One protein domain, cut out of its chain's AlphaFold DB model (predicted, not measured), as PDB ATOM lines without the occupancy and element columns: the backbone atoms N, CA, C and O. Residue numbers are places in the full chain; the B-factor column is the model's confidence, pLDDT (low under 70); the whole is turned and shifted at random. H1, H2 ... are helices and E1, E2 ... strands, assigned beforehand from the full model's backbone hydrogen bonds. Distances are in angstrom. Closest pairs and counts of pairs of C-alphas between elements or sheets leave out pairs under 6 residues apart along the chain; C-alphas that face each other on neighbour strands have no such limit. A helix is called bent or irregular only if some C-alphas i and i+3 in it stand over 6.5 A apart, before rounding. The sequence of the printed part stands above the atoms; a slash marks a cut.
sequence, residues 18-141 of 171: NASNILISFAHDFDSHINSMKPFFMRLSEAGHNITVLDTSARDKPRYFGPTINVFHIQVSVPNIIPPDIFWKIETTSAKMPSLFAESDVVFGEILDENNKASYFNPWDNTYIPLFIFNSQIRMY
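This is residues 18 to 141 of the 171 residues of an uncharacterized protein of Steinernema glaseri (UniProt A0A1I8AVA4). A small, mixed sheet has the kinked helix H1 over one face, running along its strands, while a second helix, H2, lies off the sheet between long loops. Three parallel strands, E3, E2 and E1, lie side by side, and the hairpin of E4 and E5 meets E1 only at a point; residues 79 to 86 and 91 to 97 stick out. The printed part has 124 residues, in the order E1 H1 E2 E3 H2 E4 E5, with sheet order E3 E2 E1 E4 E5. The class is mixed, helices and strands, with under half of the residues in named elements; the whole is compact, radius of gyration of the C-alphas 16.0 A, spans 47 by 33 by 27 A.

Start at E2, residues 50 to 55, parallel to E1, residues 21 to 25, at 19 degrees, with N 24 and O 52 2.9 A apart. On its other side E3, residues 70 to 73, is parallel at 20 degrees, with N 53 and O 70 2.8 A apart. E4, residues 131 to 134, meets E1 only at a point, where C-alphas 24 and 131 face each other at 5.8 A. E4 and E5, residues 137 to 139, form an antiparallel hairpin, with N 137 and O 134 3.0 A apart. H1, residues 31 to 46, is on the sheet at a height of 8.7 A, over E1 and only just over E2, with 3 C-alphas on E2; its closest C-alphas to E2 are Ser 45 and Ile 51, 6.1 A. E1, H1 and E2 make a strand-helix-strand unit, two parallel neighbour strands with a helix between, its crossover right-handed. H2, residues 102 to 116, is not on the sheet and is apart from H1. Every O i to N i+4 pair is within hydrogen-bond range in H2, and 10 of 12 in H1.

Find C-alpha 21 at (54.893, -45.230, 13.440), where E1 begins its 13.4 A. H1 spans 22.6 A and is irregular, C-alphas 36 and 39 being 7.1 A apart; E2 spans 16.0 A, E3 9.6 A. H2 runs 21.0 A from C-alpha 102 at (39.229, -30.181, -0.557). E4 spans 9.3 A; E5, 6.2 A, ends at C-alpha 139, (54.153, -37.430, -1.007).

The C-alphas farthest apart are those of Asn 18 and Thr 93, 47.6 A. The printed part has no cut. The links E2 to E3, E3 to H2 and H2 to E4 are long. Mean pLDDT of the printed part is 70.7; look for values under 70 at residue 18, residues 78 to 109, 111 to 112 and 115 to 141.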
ATOM      1  N   ASN A  18      65.015 -47.207  14.222       63.59
ATOM      2  CA  ASN A  18      64.074 -46.129  14.482       63.59
ATOM      3  C   ASN A  18      62.772 -46.561  13.819       63.59
ATOM      4  O   ASN A  18      62.501 -46.271  12.653       63.59
ATOM      5  N   ALA A  19      62.010 -47.344  14.573       80.62
ATOM      6  CA  ALA A  19      60.700 -47.827  14.224       80.62
ATOM      7  C   ALA A  19      59.758 -46.624  14.145       80.62
ATOM      8  O   ALA A  19      59.156 -46.211  15.130       80.62
ATOM      9  N   SER A  20      59.667 -46.007  12.968       90.38
ATOM     10  CA  SER A  20      58.625 -45.017  12.703       90.38
ATOM     11  C   SER A  20      57.241 -45.654  12.842       90.38
ATOM     12  O   SER A  20      57.004 -46.752  12.334       90.38
ATOM     13  N   ASN A  21      56.321 -44.937  13.487       93.12
ATOM     14  CA  ASN A  21      54.893 -45.230  13.440       93.12
ATOM     15  C   ASN A  21      54.333 -44.631  12.142       93.12
ATOM     16  O   ASN A  21      54.363 -43.415  11.957       93.12
ATOM     17  N   ILE A  22      53.867 -45.472  11.219       92.81
ATOM     18  CA  ILE A  22      53.386 -45.043   9.900       92.81
ATOM     19  C   ILE A  22      51.903 -45.381   9.785       92.81
ATOM     20  O   ILE A  22      51.513 -46.544   9.894       92.81
ATOM     21  N   LEU A  23      51.090 -44.357   9.527       93.62
ATOM     22  CA  LEU A  23      49.680 -44.501   9.189       93.62
ATOM     23  C   LEU A  23      49.512 -44.403   7.674       93.62
ATOM     24  O   LEU A  23      49.949 -43.433   7.054       93.62
ATOM     25  N   ILE A  24      48.866 -45.405   7.092       92.69
ATOM     26  CA  ILE A  24      48.554 -45.462   5.665       92.69
ATOM     27  C   ILE A  24      47.044 -45.356   5.511       92.69
ATOM     28  O   ILE A  24      46.317 -46.156   6.094       92.69
ATOM     29  N   SER A  25      46.580 -44.413   4.699       89.69
ATOM     30  CA  SER A  25      45.183 -44.316   4.285       89.69
ATOM     31  C   SER A  25      45.080 -44.411   2.765       89.69
ATOM     32  O   SER A  25      45.972 -43.976   2.031       89.69
ATOM     33  N   PHE A  26      43.988 -45.003   2.286       84.75
ATOM     34  CA  PHE A  26      43.671 -45.060   0.863       84.75
ATOM     35  C   PHE A  26      42.480 -44.164   0.576       84.75
ATOM     36  O   PHE A  26      41.469 -44.233   1.264       84.75
ATOM     37  N   ALA A  27      42.569 -43.376  -0.490       75.69
ATOM     38  CA  ALA A  27      41.425 -42.603  -0.961       75.69
ATOM     39  C   ALA A  27      40.388 -43.457  -1.705       75.69
ATOM     40  O   ALA A  27      39.242 -43.046  -1.867       75.69
ATOM     41  N   HIS A  28      40.789 -44.639  -2.181       76.19
ATOM     42  CA  HIS A  28      39.933 -45.517  -2.968       76.19
ATOM     43  C   HIS A  28      40.097 -46.975  -2.552       76.19
ATOM     44  O   HIS A  28      41.213 -47.464  -2.378       76.19
ATOM     45  N   ASP A  29      38.973 -47.686  -2.491       77.19
ATOM     46  CA  ASP A  29      38.905 -49.080  -2.054       77.19
ATOM     47  C   ASP A  29      39.134 -50.097  -3.198       77.19
ATOM     48  O   ASP A  29      38.623 -51.221  -3.194       77.19
ATOM     49  N   PHE A  30      39.896 -49.726  -4.231       84.25
ATOM     50  CA  PHE A  30      40.141 -50.623  -5.361       84.25
ATOM     51  C   PHE A  30      41.163 -51.706  -5.007       84.25
ATOM     52  O   PHE A  30      42.324 -51.422  -4.700       84.25
ATOM     53  N   ASP A  31      40.739 -52.971  -5.121       85.56
ATOM     54  CA  ASP A  31      41.562 -54.144  -4.802       85.56
ATOM     55  C   ASP A  31      42.904 -54.149  -5.540       85.56
ATOM     56  O   ASP A  31      43.925 -54.489  -4.946       85.56
ATOM     57  N   SER A  32      42.930 -53.752  -6.814       85.31
ATOM     58  CA  SER A  32      44.152 -53.726  -7.624       85.31
ATOM     59  C   SER A  32      45.194 -52.748  -7.076       85.31
ATOM     60  O   SER A  32      46.362 -53.113  -6.937       85.31
ATOM     61  N   HIS A  33      44.775 -51.536  -6.707       82.25
ATOM     62  CA  HIS A  33      45.671 -50.512  -6.180       82.25
ATOM     63  C   HIS A  33      46.232 -50.934  -4.821       82.25
ATOM     64  O   HIS A  33      47.448 -50.976  -4.624       82.25
ATOM     65  N   ILE A  34      45.350 -51.367  -3.920       89.75
ATOM     66  CA  ILE A  34      45.724 -51.812  -2.577       89.75
ATOM     67  C   ILE A  34      46.660 -53.026  -2.646       89.75
ATOM     68  O   ILE A  34      47.706 -53.038  -1.997       89.75
ATOM     69  N   ASN A  35      46.337 -54.034  -3.462       91.56
ATOM     70  CA  ASN A  35      47.165 -55.234  -3.584       91.56
ATOM     71  C   ASN A  35      48.542 -54.940  -4.194       91.56
ATOM     72  O   ASN A  35      49.512 -55.581  -3.797       91.56
ATOM     73  N   SER A  36      48.654 -53.956  -5.093       92.06
ATOM     74  CA  SER A  36      49.953 -53.552  -5.649       92.06
ATOM     75  C   SER A  36      50.877 -52.897  -4.614       92.06
ATOM     76  O   SER A  36      52.096 -53.026  -4.713       92.06
ATOM     77  N   MET A  37      50.310 -52.263  -3.582       93.38
ATOM     78  CA  MET A  37      51.066 -51.584  -2.527       93.38
ATOM     79  C   MET A  37      51.390 -52.482  -1.323       93.38
ATOM     80  O   MET A  37      52.327 -52.191  -0.582       93.38
ATOM     81  N   LYS A  38      50.683 -53.606  -1.139       94.25
ATOM     82  CA  LYS A  38      50.924 -54.559  -0.035       94.25
ATOM     83  C   LYS A  38      52.394 -54.962   0.156       94.25
ATOM     84  O   LYS A  38      52.860 -54.895   1.295       94.25
ATOM     85  N   PRO A  39      53.158 -55.323  -0.899       95.69
ATOM     86  CA  PRO A  39      54.561 -55.701  -0.734       95.69
ATOM     87  C   PRO A  39      55.417 -54.584  -0.127       95.69
ATOM     88  O   PRO A  39      56.385 -54.859   0.577       95.69
ATOM     89  N   PHE A  40      55.066 -53.320  -0.374       95.44
ATOM     90  CA  PHE A  40      55.777 -52.179   0.191       95.44
ATOM     91  C   PHE A  40      55.531 -52.050   1.699       95.44
ATOM     92  O   PHE A  40      56.481 -51.884   2.461       95.44
ATOM     93  N   PHE A  41      54.284 -52.204   2.149       95.50
ATOM     94  CA  PHE A  41      53.949 -52.144   3.579       95.50
ATOM     95  C   PHE A  41      54.596 -53.278   4.363       95.50
ATOM     96  O   PHE A  41      55.108 -53.052   5.458       95.50
ATOM     97  N   MET A  42      54.630 -54.477   3.775       95.88
ATOM     98  CA  MET A  42      55.336 -55.612   4.361       95.88
ATOM     99  C   MET A  42      56.821 -55.307   4.541       95.88
ATOM    100  O   MET A  42      57.331 -55.486   5.637       95.88
ATOM    101  N   ARG A  43      57.496 -54.760   3.521       95.19
ATOM    102  CA  ARG A  43      58.917 -54.391   3.630       95.19
ATOM    103  C   ARG A  43      59.181 -53.332   4.696       95.19
ATOM    104  O   ARG A  43      60.189 -53.416   5.387       95.19
ATOM    105  N   LEU A  44      58.299 -52.341   4.842       94.25
ATOM    106  CA  LEU A  44      58.429 -51.352   5.916       94.25
ATOM    107  C   LEU A  44      58.271 -52.009   7.293       94.25
ATOM    108  O   LEU A  44      59.048 -51.730   8.203       94.25
ATOM    109  N   SER A  45      57.299 -52.907   7.432       94.88
ATOM    110  CA  SER A  45      57.092 -53.668   8.662       94.88
ATOM    111  C   SER A  45      58.284 -54.584   8.985       94.88
ATOM    112  O   SER A  45      58.767 -54.584  10.113       94.88
ATOM    113  N   GLU A  46      58.829 -55.290   7.991       93.81
ATOM    114  CA  GLU A  46      60.035 -56.127   8.107       93.81
ATOM    115  C   GLU A  46      61.284 -55.312   8.473       93.81
ATOM    116  O   GLU A  46      62.157 -55.804   9.186       93.81
ATOM    117  N   ALA A  47      61.357 -54.049   8.039       92.69
ATOM    118  CA  ALA A  47      62.403 -53.110   8.443       92.69
ATOM    119  C   ALA A  47      62.246 -52.601   9.892       92.69
ATOM    120  O   ALA A  47      63.064 -51.806  10.354       92.69
ATOM    121  N   GLY A  48      61.217 -53.057  10.613       93.12
ATOM    122  CA  GLY A  48      60.957 -52.725  12.011       93.12
ATOM    123  C   GLY A  48      60.032 -51.528  12.218       93.12
ATOM    124  O   GLY A  48      59.872 -51.097  13.355       93.12
ATOM    125  N   HIS A  49      59.414 -50.977  11.168       92.94
ATOM    126  CA  HIS A  49      58.421 -49.910  11.325       92.94
ATOM    127  C   HIS A  49      57.083 -50.454  11.837       92.94
ATOM    128  O   HIS A  49      56.643 -51.541  11.460       92.94
ATOM    129  N   ASN A  50      56.393 -49.659  12.653       94.31
ATOM    130  CA  ASN A  50      55.048 -49.981  13.110       94.31
ATOM    131  C   ASN A  50      54.028 -49.423  12.114       94.31
ATOM    132  O   ASN A  50      53.787 -48.215  12.057       94.31
ATOM    133  N   ILE A  51      53.456 -50.306  11.302       95.81
ATOM    134  CA  ILE A  51      52.548 -49.936  10.220       95.81
ATOM    135  C   ILE A  51      51.106 -50.132  10.670       95.81
ATOM    136  O   ILE A  51      50.720 -51.231  11.067       95.81
ATOM    137  N   THR A  52      50.303 -49.077  10.551       96.31
ATOM    138  CA  THR A  52      48.848 -49.140  10.713       96.31
ATOM    139  C   THR A  52      48.178 -48.707   9.420       96.31
ATOM    140  O   THR A  52      48.454 -47.631   8.895       96.31
ATOM    141  N   VAL A  53      47.298 -49.548   8.897       95.56
ATOM    142  CA  VAL A  53      46.484 -49.246   7.724       95.56
ATOM    143  C   VAL A  53      45.092 -48.842   8.184       95.56
ATOM    144  O   VAL A  53      44.428 -49.608   8.879       95.56
ATOM    145  N   LEU A  54      44.651 -47.658   7.778       93.75
ATOM    146  CA  LEU A  54      43.276 -47.209   7.917       93.75
ATOM    147  C   LEU A  54      42.456 -47.749   6.737       93.75
ATOM    148  O   LEU A  54      42.598 -47.278   5.607       93.75
ATOM    149  N   ASP A  55      41.634 -48.761   7.004       91.69
ATOM    150  CA  ASP A  55      40.711 -49.363   6.039       91.69
ATOM    151  C   ASP A  55      39.333 -48.714   6.209       91.69
ATOM    152  O   ASP A  55      38.666 -48.930   7.215       91.69
ATOM    153  N   THR A  56      38.925 -47.885   5.247       88.62
ATOM    154  CA  THR A  56      37.607 -47.226   5.228       88.62
ATOM    155  C   THR A  56      36.642 -47.898   4.249       88.62
ATOM    156  O   THR A  56      35.781 -47.241   3.659       88.62
ATOM    157  N   SER A  57      36.824 -49.193   3.978       87.88
ATOM    158  CA  SER A  57      35.972 -49.922   3.040       87.88
ATOM    159  C   SER A  57      34.557 -50.137   3.581       87.88
ATOM    160  O   SER A  57      34.320 -50.228   4.783       87.88
ATOM    161  N   ALA A  58      33.597 -50.307   2.670       87.62
ATOM    162  CA  ALA A  58      32.225 -50.685   3.022       87.62
ATOM    163  C   ALA A  58      32.095 -52.165   3.452       87.62
ATOM    164  O   ALA A  58      30.992 -52.648   3.706       87.62
ATOM    165  N   ARG A  59      33.208 -52.911   3.489       89.00
ATOM    166  CA  ARG A  59      33.228 -54.339   3.816       89.00
ATOM    167  C   ARG A  59      32.937 -54.541   5.301       89.00
ATOM    168  O   ARG A  59      33.445 -53.814   6.148       89.00
ATOM    169  N   ASP A  60      32.216 -55.612   5.616       92.06
ATOM    170  CA  ASP A  60      31.954 -56.008   7.009       92.06
ATOM    171  C   ASP A  60      33.228 -56.429   7.759       92.06
ATOM    172  O   ASP A  60      33.250 -56.494   8.986       92.06
ATOM    173  N   LYS A  61      34.295 -56.774   7.026       94.38
ATOM    174  CA  LYS A  61      35.568 -57.231   7.590       94.38
ATOM    175  C   LYS A  61      36.743 -56.468   6.979       94.38
ATOM    176  O   LYS A  61      36.729 -56.254   5.762       94.38
ATOM    177  N   PRO A  62      37.784 -56.166   7.779       94.12
ATOM    178  CA  PRO A  62      39.000 -55.548   7.275       94.12
ATOM    179  C   PRO A  62      39.694 -56.409   6.232       94.12
ATOM    180  O   PRO A  62      39.686 -57.646   6.285       94.12
ATOM    181  N   ARG A  63      40.396 -55.741   5.324       94.50
ATOM    182  CA  ARG A  63      41.350 -56.390   4.428       94.50
ATOM    183  C   ARG A  63      42.554 -56.906   5.215       94.50
ATOM    184  O   ARG A  63      43.070 -56.258   6.117       94.50
ATOM    185  N   TYR A  64      43.062 -58.065   4.805       95.62
ATOM    186  CA  TYR A  64      44.308 -58.607   5.341       95.62
ATOM    187  C   TYR A  64      45.524 -58.042   4.592       95.62
ATOM    188  O   TYR A  64      45.604 -58.142   3.359       95.62
ATOM    189  N   PHE A  65      46.471 -57.476   5.341       95.62
ATOM    190  CA  PHE A  65      47.714 -56.890   4.819       95.62
ATOM    191  C   PHE A  65      48.972 -57.694   5.169       95.62
ATOM    192  O   PHE A  65      50.022 -57.450   4.586       95.62
ATOM    193  N   GLY A  66      48.860 -58.679   6.057       95.62
ATOM    194  CA  GLY A  66      49.987 -59.443   6.582       95.62
ATOM    195  C   GLY A  66      49.900 -59.554   8.104       95.62
ATOM    196  O   GLY A  66      49.134 -58.819   8.725       95.62
ATOM    197  N   PRO A  67      50.664 -60.468   8.720       96.50
ATOM    198  CA  PRO A  67      50.543 -60.753  10.148       96.50
ATOM    199  C   PRO A  67      51.172 -59.672  11.038       96.50
ATOM    200  O   PRO A  67      50.888 -59.622  12.228       96.50
ATOM    201  N   THR A  68      52.035 -58.823  10.478       95.94
ATOM    202  CA  THR A  68      52.792 -57.790  11.201       95.94
ATOM    203  C   THR A  68      52.255 -56.373  10.980       95.94
ATOM    204  O   THR A  68      52.840 -55.412  11.473       95.94
ATOM    205  N   ILE A  69      51.164 -56.225  10.221       96.69
ATOM    206  CA  ILE A  69      50.561 -54.931   9.890       96.69
ATOM    207  C   ILE A  69      49.257 -54.787  10.662       96.69
ATOM    208  O   ILE A  69      48.361 -55.623  10.545       96.69
ATOM    209  N   ASN A  70      49.138 -53.693  11.410       97.25
ATOM    210  CA  ASN A  70      47.911 -53.354  12.111       97.25
ATOM    211  C   ASN A  70      46.890 -52.796  11.119       97.25
ATOM    212  O   ASN A  70      47.240 -52.045  10.208       97.25
ATOM    213  N   VAL A  71      45.619 -53.135  11.307       96.25
ATOM    214  CA  VAL A  71      44.527 -52.614  10.483       96.25
ATOM    215  C   VAL A  71      43.497 -51.981  11.400       96.25
ATOM    216  O   VAL A  71      42.943 -52.650  12.269       96.25
ATOM    217  N   PHE A  72      43.255 -50.690  11.201       94.88
ATOM    218  CA  PHE A  72      42.170 -49.963  11.836       94.88
ATOM    219  C   PHE A  72      41.026 -49.857  10.831       94.88
ATOM    220  O   PHE A  72      41.133 -49.146   9.834       94.88
ATOM    221  N   HIS A  73      39.970 -50.634  11.059       93.44
ATOM    222  CA  HIS A  73      38.835 -50.743  10.145       93.44
ATOM    223  C   HIS A  73      37.707 -49.818  10.567       93.44
ATOM    224  O   HIS A  73      37.193 -49.945  11.678       93.44
ATOM    225  N   ILE A  74      37.291 -48.939   9.664       89.31
ATOM    226  CA  ILE A  74      36.089 -48.126   9.797       89.31
ATOM    227  C   ILE A  74      35.157 -48.541   8.668       89.31
ATOM    228  O   ILE A  74      35.374 -48.190   7.508       89.31
ATOM    229  N   GLN A  75      34.104 -49.282   9.005       89.12
ATOM    230  CA  GLN A  75      33.088 -49.630   8.024       89.12
ATOM    231  C   GLN A  75      32.292 -48.377   7.661       89.12
ATOM    232  O   GLN A  75      31.419 -47.932   8.409       89.12
ATOM    233  N   VAL A  76      32.582 -47.811   6.493       82.88
ATOM    234  CA  VAL A  76      31.814 -46.681   5.976       82.88
ATOM    235  C   VAL A  76      30.545 -47.239   5.349       82.88
ATOM    236  O   VAL A  76      30.565 -47.867   4.289       82.88
ATOM    237  N   SER A  77      29.420 -47.027   6.028       77.31
ATOM    238  CA  SER A  77      28.110 -47.227   5.415       77.31
ATOM    239  C   SER A  77      27.977 -46.181   4.318       77.31
ATOM    240  O   SER A  77      27.959 -44.994   4.625       77.31
ATOM    241  N   VAL A  78      27.931 -46.592   3.052       68.56
ATOM    242  CA  VAL A  78      27.700 -45.666   1.936       68.56
ATOM    243  C   VAL A  78      26.205 -45.699   1.608       68.56
ATOM    244  O   VAL A  78      25.778 -46.550   0.821       68.56
ATOM    245  N   PRO A  79      25.360 -44.852   2.231       56.16
ATOM    246  CA  PRO A  79      23.967 -44.749   1.836       56.16
ATOM    247  C   PRO A  79      23.925 -44.147   0.431       56.16
ATOM    248  O   PRO A  79      24.294 -42.995   0.238       56.16
ATOM    249  N   ASN A  80      23.485 -44.936  -0.549       51.50
ATOM    250  CA  ASN A  80      23.355 -44.538  -1.953       51.50
ATOM    251  C   ASN A  80      24.655 -43.992  -2.561       51.50
ATOM    252  O   ASN A  80      24.862 -42.786  -2.670       51.50
ATOM    253  N   ILE A  81      25.501 -44.912  -3.028       54.94
ATOM    254  CA  ILE A  81      26.629 -44.607  -3.908       54.94
ATOM    255  C   ILE A  81      26.093 -43.798  -5.094       54.94
ATOM    256  O   ILE A  81      25.444 -44.335  -5.992       54.94
ATOM    257  N   ILE A  82      26.369 -42.495  -5.086       56.16
ATOM    258  CA  ILE A  82      26.361 -41.693  -6.302       56.16
ATOM    259  C   ILE A  82      27.330 -42.419  -7.246       56.16
ATOM    260  O   ILE A  82      28.479 -42.635  -6.847       56.16
ATOM    261  N   PRO A  83      26.884 -42.887  -8.426       56.16
ATOM    262  CA  PRO A  83      27.700 -43.727  -9.285       56.16
ATOM    263  C   PRO A  83      29.070 -43.074  -9.512       56.16
ATOM    264  O   PRO A  83      29.134 -41.852  -9.698       56.16
ATOM    265  N   PRO A  84      30.161 -43.863  -9.480       54.50
ATOM    266  CA  PRO A  84      31.534 -43.353  -9.557       54.50
ATOM    267  C   PRO A  84      31.762 -42.456 -10.783       54.50
ATOM    268  O   PRO A  84      32.622 -41.578 -10.766       54.50
ATOM    269  N   ASP A  85      30.938 -42.620 -11.813       55.69
ATOM    270  CA  ASP A  85      30.856 -41.823 -13.034       55.69
ATOM    271  C   ASP A  85      30.705 -40.309 -12.782       55.69
ATOM    272  O   ASP A  85      31.126 -39.506 -13.616       55.69
ATOM    273  N   ILE A  86      30.123 -39.892 -11.649       53.50
ATOM    274  CA  ILE A  86      29.939 -38.471 -11.308       53.50
ATOM    275  C   ILE A  86      31.240 -37.844 -10.794       53.50
ATOM    276  O   ILE A  86      31.526 -36.698 -11.132       53.50
ATOM    277  N   PHE A  87      32.074 -38.598 -10.072       51.06
ATOM    278  CA  PHE A  87      33.360 -38.097  -9.568       51.06
ATOM    279  C   PHE A  87      34.403 -37.904 -10.679       51.06
ATOM    280  O   PHE A  87      35.291 -37.063 -10.552       51.06
ATOM    281  N   TRP A  88      34.292 -38.645 -11.787       47.50
ATOM    282  CA  TRP A  88      35.258 -38.597 -12.894       47.50
ATOM    283  C   TRP A  88      34.853 -37.703 -14.064       47.50
ATOM    284  O   TRP A  88      35.613 -37.600 -15.030       47.50
ATOM    285  N   LYS A  89      33.718 -36.995 -13.992       50.56
ATOM    286  CA  LYS A  89      33.465 -35.860 -14.893       50.56
ATOM    287  C   LYS A  89      34.334 -34.682 -14.466       50.56
ATOM    288  O   LYS A  89      33.856 -33.667 -13.973       50.56
ATOM    289  N   ILE A  90      35.638 -34.831 -14.667       52.78
ATOM    290  CA  ILE A  90      36.562 -33.710 -14.655       52.78
ATOM    291  C   ILE A  90      36.105 -32.815 -15.799       52.78
ATOM    292  O   ILE A  90      36.177 -33.195 -16.968       52.78
ATOM    293  N   GLU A  91      35.579 -31.646 -15.457       49.75
ATOM    294  CA  GLU A  91      35.239 -30.619 -16.427       49.75
ATOM    295  C   GLU A  91      36.561 -30.076 -16.992       49.75
ATOM    296  O   GLU A  91      37.159 -29.132 -16.480       49.75
ATOM    297  N   THR A  92      37.088 -30.753 -18.017       55.28
ATOM    298  CA  THR A  92      38.408 -30.480 -18.614       55.28
ATOM    299  C   THR A  92      38.499 -29.105 -19.274       55.28
ATOM    300  O   THR A  92      39.586 -28.666 -19.641       55.28
ATOM    301  N   THR A  93      37.370 -28.411 -19.419       57.88
ATOM    302  CA  THR A  93      37.258 -27.062 -19.978       57.88
ATOM    303  C   THR A  93      37.436 -25.953 -18.941       57.88
ATOM    304  O   THR A  93      37.622 -24.799 -19.325       57.88
ATOM    305  N   SER A  94      37.416 -26.261 -17.640       54.91
ATOM    306  CA  SER A  94      37.652 -25.258 -16.603       54.91
ATOM    307  C   SER A  94      39.152 -25.011 -16.430       54.91
ATOM    308  O   SER A  94      39.909 -25.896 -16.040       54.91
ATOM    309  N   ALA A  95      39.596 -23.770 -16.652       57.38
ATOM    310  CA  ALA A  95      40.967 -23.330 -16.362       57.38
ATOM    311  C   ALA A  95      41.328 -23.394 -14.860       57.38
ATOM    312  O   ALA A  95      42.467 -23.131 -14.478       57.38
ATOM    313  N   LYS A  96      40.362 -23.731 -13.996       55.47
ATOM    314  CA  LYS A  96      40.578 -24.036 -12.585       55.47
ATOM    315  C   LYS A  96      40.525 -25.545 -12.409       55.47
ATOM    316  O   LYS A  96      39.458 -26.141 -12.511       55.47
ATOM    317  N   MET A  97      41.677 -26.141 -12.106       47.44
ATOM    318  CA  MET A  97      41.740 -27.507 -11.594       47.44
ATOM    319  C   MET A  97      40.774 -27.591 -10.398       47.44
ATOM    320  O   MET A  97      40.940 -26.804  -9.460       47.44
ATOM    321  N   PRO A  98      39.738 -28.450 -10.426       52.81
ATOM    322  CA  PRO A  98      38.855 -28.590  -9.283       52.81
ATOM    323  C   PRO A  98      39.704 -29.008  -8.086       52.81
ATOM    324  O   PRO A  98      40.626 -29.819  -8.234       52.81
ATOM    325  N   SER A  99      39.415 -28.472  -6.902       59.00
ATOM    326  CA  SER A  99      40.017 -28.958  -5.665       59.00
ATOM    327  C   SER A  99      39.416 -30.324  -5.329       59.00
ATOM    328  O   SER A  99      38.670 -30.457  -4.364       59.00
ATOM    329  N   LEU A 100      39.739 -31.338  -6.138       51.12
ATOM    330  CA  LEU A 100      39.309 -32.738  -6.015       51.12
ATOM    331  C   LEU A 100      39.570 -33.322  -4.619       51.12
ATOM    332  O   LEU A 100      38.997 -34.345  -4.268       51.12
ATOM    333  N   PHE A 101      40.419 -32.660  -3.832       52.44
ATOM    334  CA  PHE A 101      40.842 -33.087  -2.506       52.44
ATOM    335  C   PHE A 101      40.275 -32.234  -1.363       52.44
ATOM    336  O   PHE A 101      40.278 -32.679  -0.224       52.44
ATOM    337  N   ALA A 102      39.752 -31.030  -1.634       56.25
ATOM    338  CA  ALA A 102      39.229 -30.181  -0.557       56.25
ATOM    339  C   ALA A 102      37.961 -30.782   0.061       56.25
ATOM    340  O   ALA A 102      37.789 -30.745   1.274       56.25
ATOM    341  N   GLU A 103      37.096 -31.377  -0.762       56.03
ATOM    342  CA  GLU A 103      35.885 -32.040  -0.271       56.03
ATOM    343  C   GLU A 103      36.202 -33.364   0.435       56.03
ATOM    344  O   GLU A 103      35.597 -33.658   1.465       56.03
ATOM    345  N   SER A 104      37.190 -34.136  -0.043       58.25
ATOM    346  CA  SER A 104      37.605 -35.369   0.643       58.25
ATOM    347  C   SER A 104      38.221 -35.091   2.011       58.25
ATOM    348  O   SER A 104      37.973 -35.846   2.944       58.25
ATOM    349  N   ASP A 105      38.985 -34.002   2.142       57.41
ATOM    350  CA  ASP A 105      39.605 -33.611   3.410       57.41
ATOM    351  C   ASP A 105      38.554 -33.182   4.447       57.41
ATOM    352  O   ASP A 105      38.688 -33.518   5.624       57.41
ATOM    353  N   VAL A 106      37.485 -32.494   4.021       65.44
ATOM    354  CA  VAL A 106      36.365 -32.108   4.902       65.44
ATOM    355  C   VAL A 106      35.618 -33.342   5.403       65.44
ATOM    356  O   VAL A 106      35.473 -33.508   6.611       65.44
ATOM    357  N   VAL A 107      35.216 -34.244   4.500       64.06
ATOM    358  CA  VAL A 107      34.509 -35.482   4.873       64.06
ATOM    359  C   VAL A 107      35.379 -36.360   5.775       64.06
ATOM    360  O   VAL A 107      34.898 -36.927   6.752       64.06
ATOM    361  N   PHE A 108      36.679 -36.457   5.486       61.66
ATOM    362  CA  PHE A 108      37.606 -37.202   6.333       61.66
ATOM    363  C   PHE A 108      37.750 -36.567   7.722       61.66
ATOM    364  O   PHE A 108      37.763 -37.286   8.719       61.66
ATOM    365  N   GLY A 109      37.800 -35.234   7.803       67.88
ATOM    366  CA  GLY A 109      37.780 -34.498   9.067       67.88
ATOM    367  C   GLY A 109      36.524 -34.782   9.894       67.88
ATOM    368  O   GLY A 109      36.635 -35.101  11.074       67.88
ATOM    369  N   GLU A 110      35.346 -34.769   9.268       72.94
ATOM    370  CA  GLU A 110      34.074 -35.086   9.932       72.94
ATOM    371  C   GLU A 110      34.046 -36.525  10.466       72.94
ATOM    372  O   GLU A 110      33.701 -36.746  11.627       72.94
ATOM    373  N   ILE A 111      34.498 -37.504   9.669       65.38
ATOM    374  CA  ILE A 111      34.601 -38.911  10.095       65.38
ATOM    375  C   ILE A 111      35.547 -39.050  11.294       65.38
ATOM    376  O   ILE A 111      35.250 -39.793  12.236       65.38
ATOM    377  N   LEU A 112      36.689 -38.357  11.280       66.81
ATOM    378  CA  LEU A 112      37.627 -38.369  12.402       66.81
ATOM    379  C   LEU A 112      37.018 -37.732  13.654       66.81
ATOM    380  O   LEU A 112      37.163 -38.289  14.741       66.81
ATOM    381  N   ASP A 113      36.307 -36.616  13.519       73.12
ATOM    382  CA  ASP A 113      35.667 -35.920  14.636       73.12
ATOM    383  C   ASP A 113      34.520 -36.731  15.256       73.12
ATOM    384  O   ASP A 113      34.349 -36.739  16.479       73.12
ATOM    385  N   GLU A 114      33.745 -37.449  14.441       72.25
ATOM    386  CA  GLU A 114      32.706 -38.366  14.914       72.25
ATOM    387  C   GLU A 114      33.300 -39.562  15.670       72.25
ATOM    388  O   GLU A 114      32.823 -39.910  16.754       72.25
ATOM    389  N   ASN A 115      34.383 -40.154  15.156       63.34
ATOM    390  CA  ASN A 115      35.029 -41.311  15.785       63.34
ATOM    391  C   ASN A 115      35.879 -40.941  17.017       63.34
ATOM    392  O   ASN A 115      35.946 -41.725  17.969       63.34
ATOM    393  N   ASN A 116      36.463 -39.737  17.062       62.91
ATOM    394  CA  ASN A 116      37.170 -39.208  18.238       62.91
ATOM    395  C   ASN A 116      36.229 -38.969  19.429       62.91
ATOM    396  O   ASN A 116      36.652 -39.064  20.578       62.91
ATOM    397  N   LYS A 117      34.939 -38.700  19.192       55.44
ATOM    398  CA  LYS A 117      33.944 -38.608  20.277       55.44
ATOM    399  C   LYS A 117      33.593 -39.974  20.874       55.44
ATOM    400  O   LYS A 117      33.120 -40.031  22.007       55.44
ATOM    401  N   ALA A 118      33.812 -41.059  20.128       48.06
ATOM    402  CA  ALA A 118      33.416 -42.415  20.503       48.06
ATOM    403  C   ALA A 118      34.568 -43.284  21.040       48.06
ATOM    404  O   ALA A 118      34.313 -44.328  21.641       48.06
ATOM    405  N   SER A 119      35.828 -42.884  20.851       42.09
ATOM    406  CA  SER A 119      36.986 -43.707  21.202       42.09
ATOM    407  C   SER A 119      38.093 -42.898  21.883       42.09
ATOM    408  O   SER A 119      38.427 -41.801  21.456       42.09
ATOM    409  N   TYR A 120      38.696 -43.471  22.936       44.72
ATOM    410  CA  TYR A 120      39.926 -43.002  23.602       44.72
ATOM    411  C   TYR A 120      41.166 -43.154  22.690       44.72
ATOM    412  O   TYR A 120      42.234 -43.585  23.124       44.72
ATOM    413  N   PHE A 121      41.031 -42.867  21.400       42.09
ATOM    414  CA  PHE A 121      42.161 -42.759  20.496       42.09
ATOM    415  C   PHE A 121      42.668 -41.323  20.609       42.09
ATOM    416  O   PHE A 121      41.943 -40.386  20.294       42.09
ATOM    417  N   ASN A 122      43.882 -41.134  21.127       45.38
ATOM    418  CA  ASN A 122      44.549 -39.835  21.135       45.38
ATOM    419  C   ASN A 122      45.480 -39.789  19.909       45.38
ATOM    420  O   ASN A 122      46.629 -40.226  20.014       45.38
ATOM    421  N   PRO A 123      45.030 -39.314  18.729       46.38
ATOM    422  CA  PRO A 123      45.843 -39.289  17.506       46.38
ATOM    423  C   PRO A 123      47.035 -38.315  17.587       46.38
ATOM    424  O   PRO A 123      47.711 -38.081  16.591       46.38
ATOM    425  N   TRP A 124      47.302 -37.738  18.759       45.44
ATOM    426  CA  TRP A 124      48.246 -36.648  18.974       45.44
ATOM    427  C   TRP A 124      49.535 -37.068  19.705       45.44
ATOM    428  O   TRP A 124      50.455 -36.261  19.793       45.44
ATOM    429  N   ASP A 125      49.648 -38.322  20.170       45.75
ATOM    430  CA  ASP A 125      50.836 -38.815  20.901       45.75
ATOM    431  C   ASP A 125      51.937 -39.410  19.993       45.75
ATOM    432  O   ASP A 125      52.999 -39.804  20.477       45.75
ATOM    433  N   ASN A 126      51.726 -39.469  18.673       43.06
ATOM    434  CA  ASN A 126      52.679 -40.043  17.718       43.06
ATOM    435  C   ASN A 126      52.999 -39.078  16.570       43.06
ATOM    436  O   ASN A 126      52.129 -38.389  16.044       43.06
ATOM    437  N   THR A 127      54.257 -39.073  16.124       45.25
ATOM    438  CA  THR A 127      54.683 -38.366  14.910       45.25
ATOM    439  C   THR A 127      54.128 -39.091  13.684       45.25
ATOM    440  O   THR A 127      54.755 -40.008  13.156       45.25
ATOM    441  N   TYR A 128      52.935 -38.710  13.236       43.56
ATOM    442  CA  TYR A 128      52.352 -39.235  12.008       43.56
ATOM    443  C   TYR A 128      53.012 -38.565  10.803       43.56
ATOM    444  O   TYR A 128      52.951 -37.349  10.638       43.56
ATOM    445  N   ILE A 129      53.626 -39.368   9.934       45.81
ATOM    446  CA  ILE A 129      53.904 -38.952   8.561       45.81
ATOM    447  C   ILE A 129      52.693 -39.417   7.754       45.81
ATOM    448  O   ILE A 129      52.624 -40.608   7.443       45.81
ATOM    449  N   PRO A 130      51.712 -38.543   7.457       44.84
ATOM    450  CA  PRO A 130      50.595 -38.929   6.614       44.84
ATOM    451  C   PRO A 130      51.147 -39.233   5.221       44.84
ATOM    452  O   PRO A 130      51.574 -38.342   4.481       44.84
ATOM    453  N   LEU A 131      51.214 -40.523   4.898       47.28
ATOM    454  CA  LEU A 131      51.665 -40.998   3.605       47.28
ATOM    455  C   LEU A 131      50.444 -41.119   2.700       47.28
ATOM    456  O   LEU A 131      49.812 -42.170   2.617       47.28
ATOM    457  N   PHE A 132      50.119 -40.027   2.020       47.66
ATOM    458  CA  PHE A 132      49.100 -40.044   0.982       47.66
ATOM    459  C   PHE A 132      49.710 -40.621  -0.294       47.66
ATOM    460  O   PHE A 132      50.537 -39.982  -0.951       47.66
ATOM    461  N   ILE A 133      49.325 -41.852  -0.626       44.69
ATOM    462  CA  ILE A 133      49.714 -42.508  -1.875       44.69
ATOM    463  C   ILE A 133      48.546 -42.360  -2.843       44.69
ATOM    464  O   ILE A 133      47.606 -43.148  -2.829       44.69
ATOM    465  N   PHE A 134      48.604 -41.327  -3.682       41.19
ATOM    466  CA  PHE A 134      47.656 -41.133  -4.777       41.19
ATOM    467  C   PHE A 134      48.348 -41.457  -6.092       41.19
ATOM    468  O   PHE A 134      49.403 -40.897  -6.385       41.19
ATOM    469  N   ASN A 135      47.746 -42.332  -6.902       33.25
ATOM    470  CA  ASN A 135      48.135 -42.518  -8.303       33.25
ATOM    471  C   ASN A 135      49.657 -42.676  -8.503       33.25
ATOM    472  O   ASN A 135      50.268 -41.984  -9.312       33.25
ATOM    473  N   SER A 136      50.288 -43.577  -7.741       29.88
ATOM    474  CA  SER A 136      51.732 -43.881  -7.796       29.88
ATOM    475  C   SER A 136      52.703 -42.759  -7.377       29.88
ATOM    476  O   SER A 136      53.912 -42.936  -7.507       29.88
ATOM    477  N   GLN A 137      52.228 -41.646  -6.800       30.41
ATOM    478  CA  GLN A 137      53.095 -40.648  -6.167       30.41
ATOM    479  C   GLN A 137      53.053 -40.756  -4.642       30.41
ATOM    480  O   GLN A 137      52.011 -40.600  -4.010       30.41
ATOM    481  N   ILE A 138      54.225 -40.998  -4.055       38.53
ATOM    482  CA  ILE A 138      54.468 -40.875  -2.619       38.53
ATOM    483  C   ILE A 138      54.752 -39.399  -2.331       38.53
ATOM    484  O   ILE A 138      55.813 -38.891  -2.698       38.53
ATOM    485  N   ARG A 139      53.828 -38.704  -1.659       35.44
ATOM    486  CA  ARG A 139      54.153 -37.430  -1.007       35.44
ATOM    487  C   ARG A 139      54.370 -37.663   0.475       35.44
ATOM    488  O   ARG A 139      53.447 -37.989   1.210       35.44
ATOM    489  N   MET A 140      55.611 -37.462   0.900       34.94
ATOM    490  CA  MET A 140      55.937 -37.262   2.305       34.94
ATOM    491  C   MET A 140      55.777 -35.773   2.604       34.94
ATOM    492  O   MET A 140      56.348 -34.942   1.896       34.94
ATOM    493  N   TYR A 141      55.003 -35.428   3.630       37.53
ATOM    494  CA  TYR A 141      54.829 -34.046   4.077       37.53
ATOM    495  C   TYR A 141      55.630 -33.815   5.363       37.53
ATOM    496  O   TYR A 141      55.084 -33.964   6.452       37.53
TER     497      TYR A 141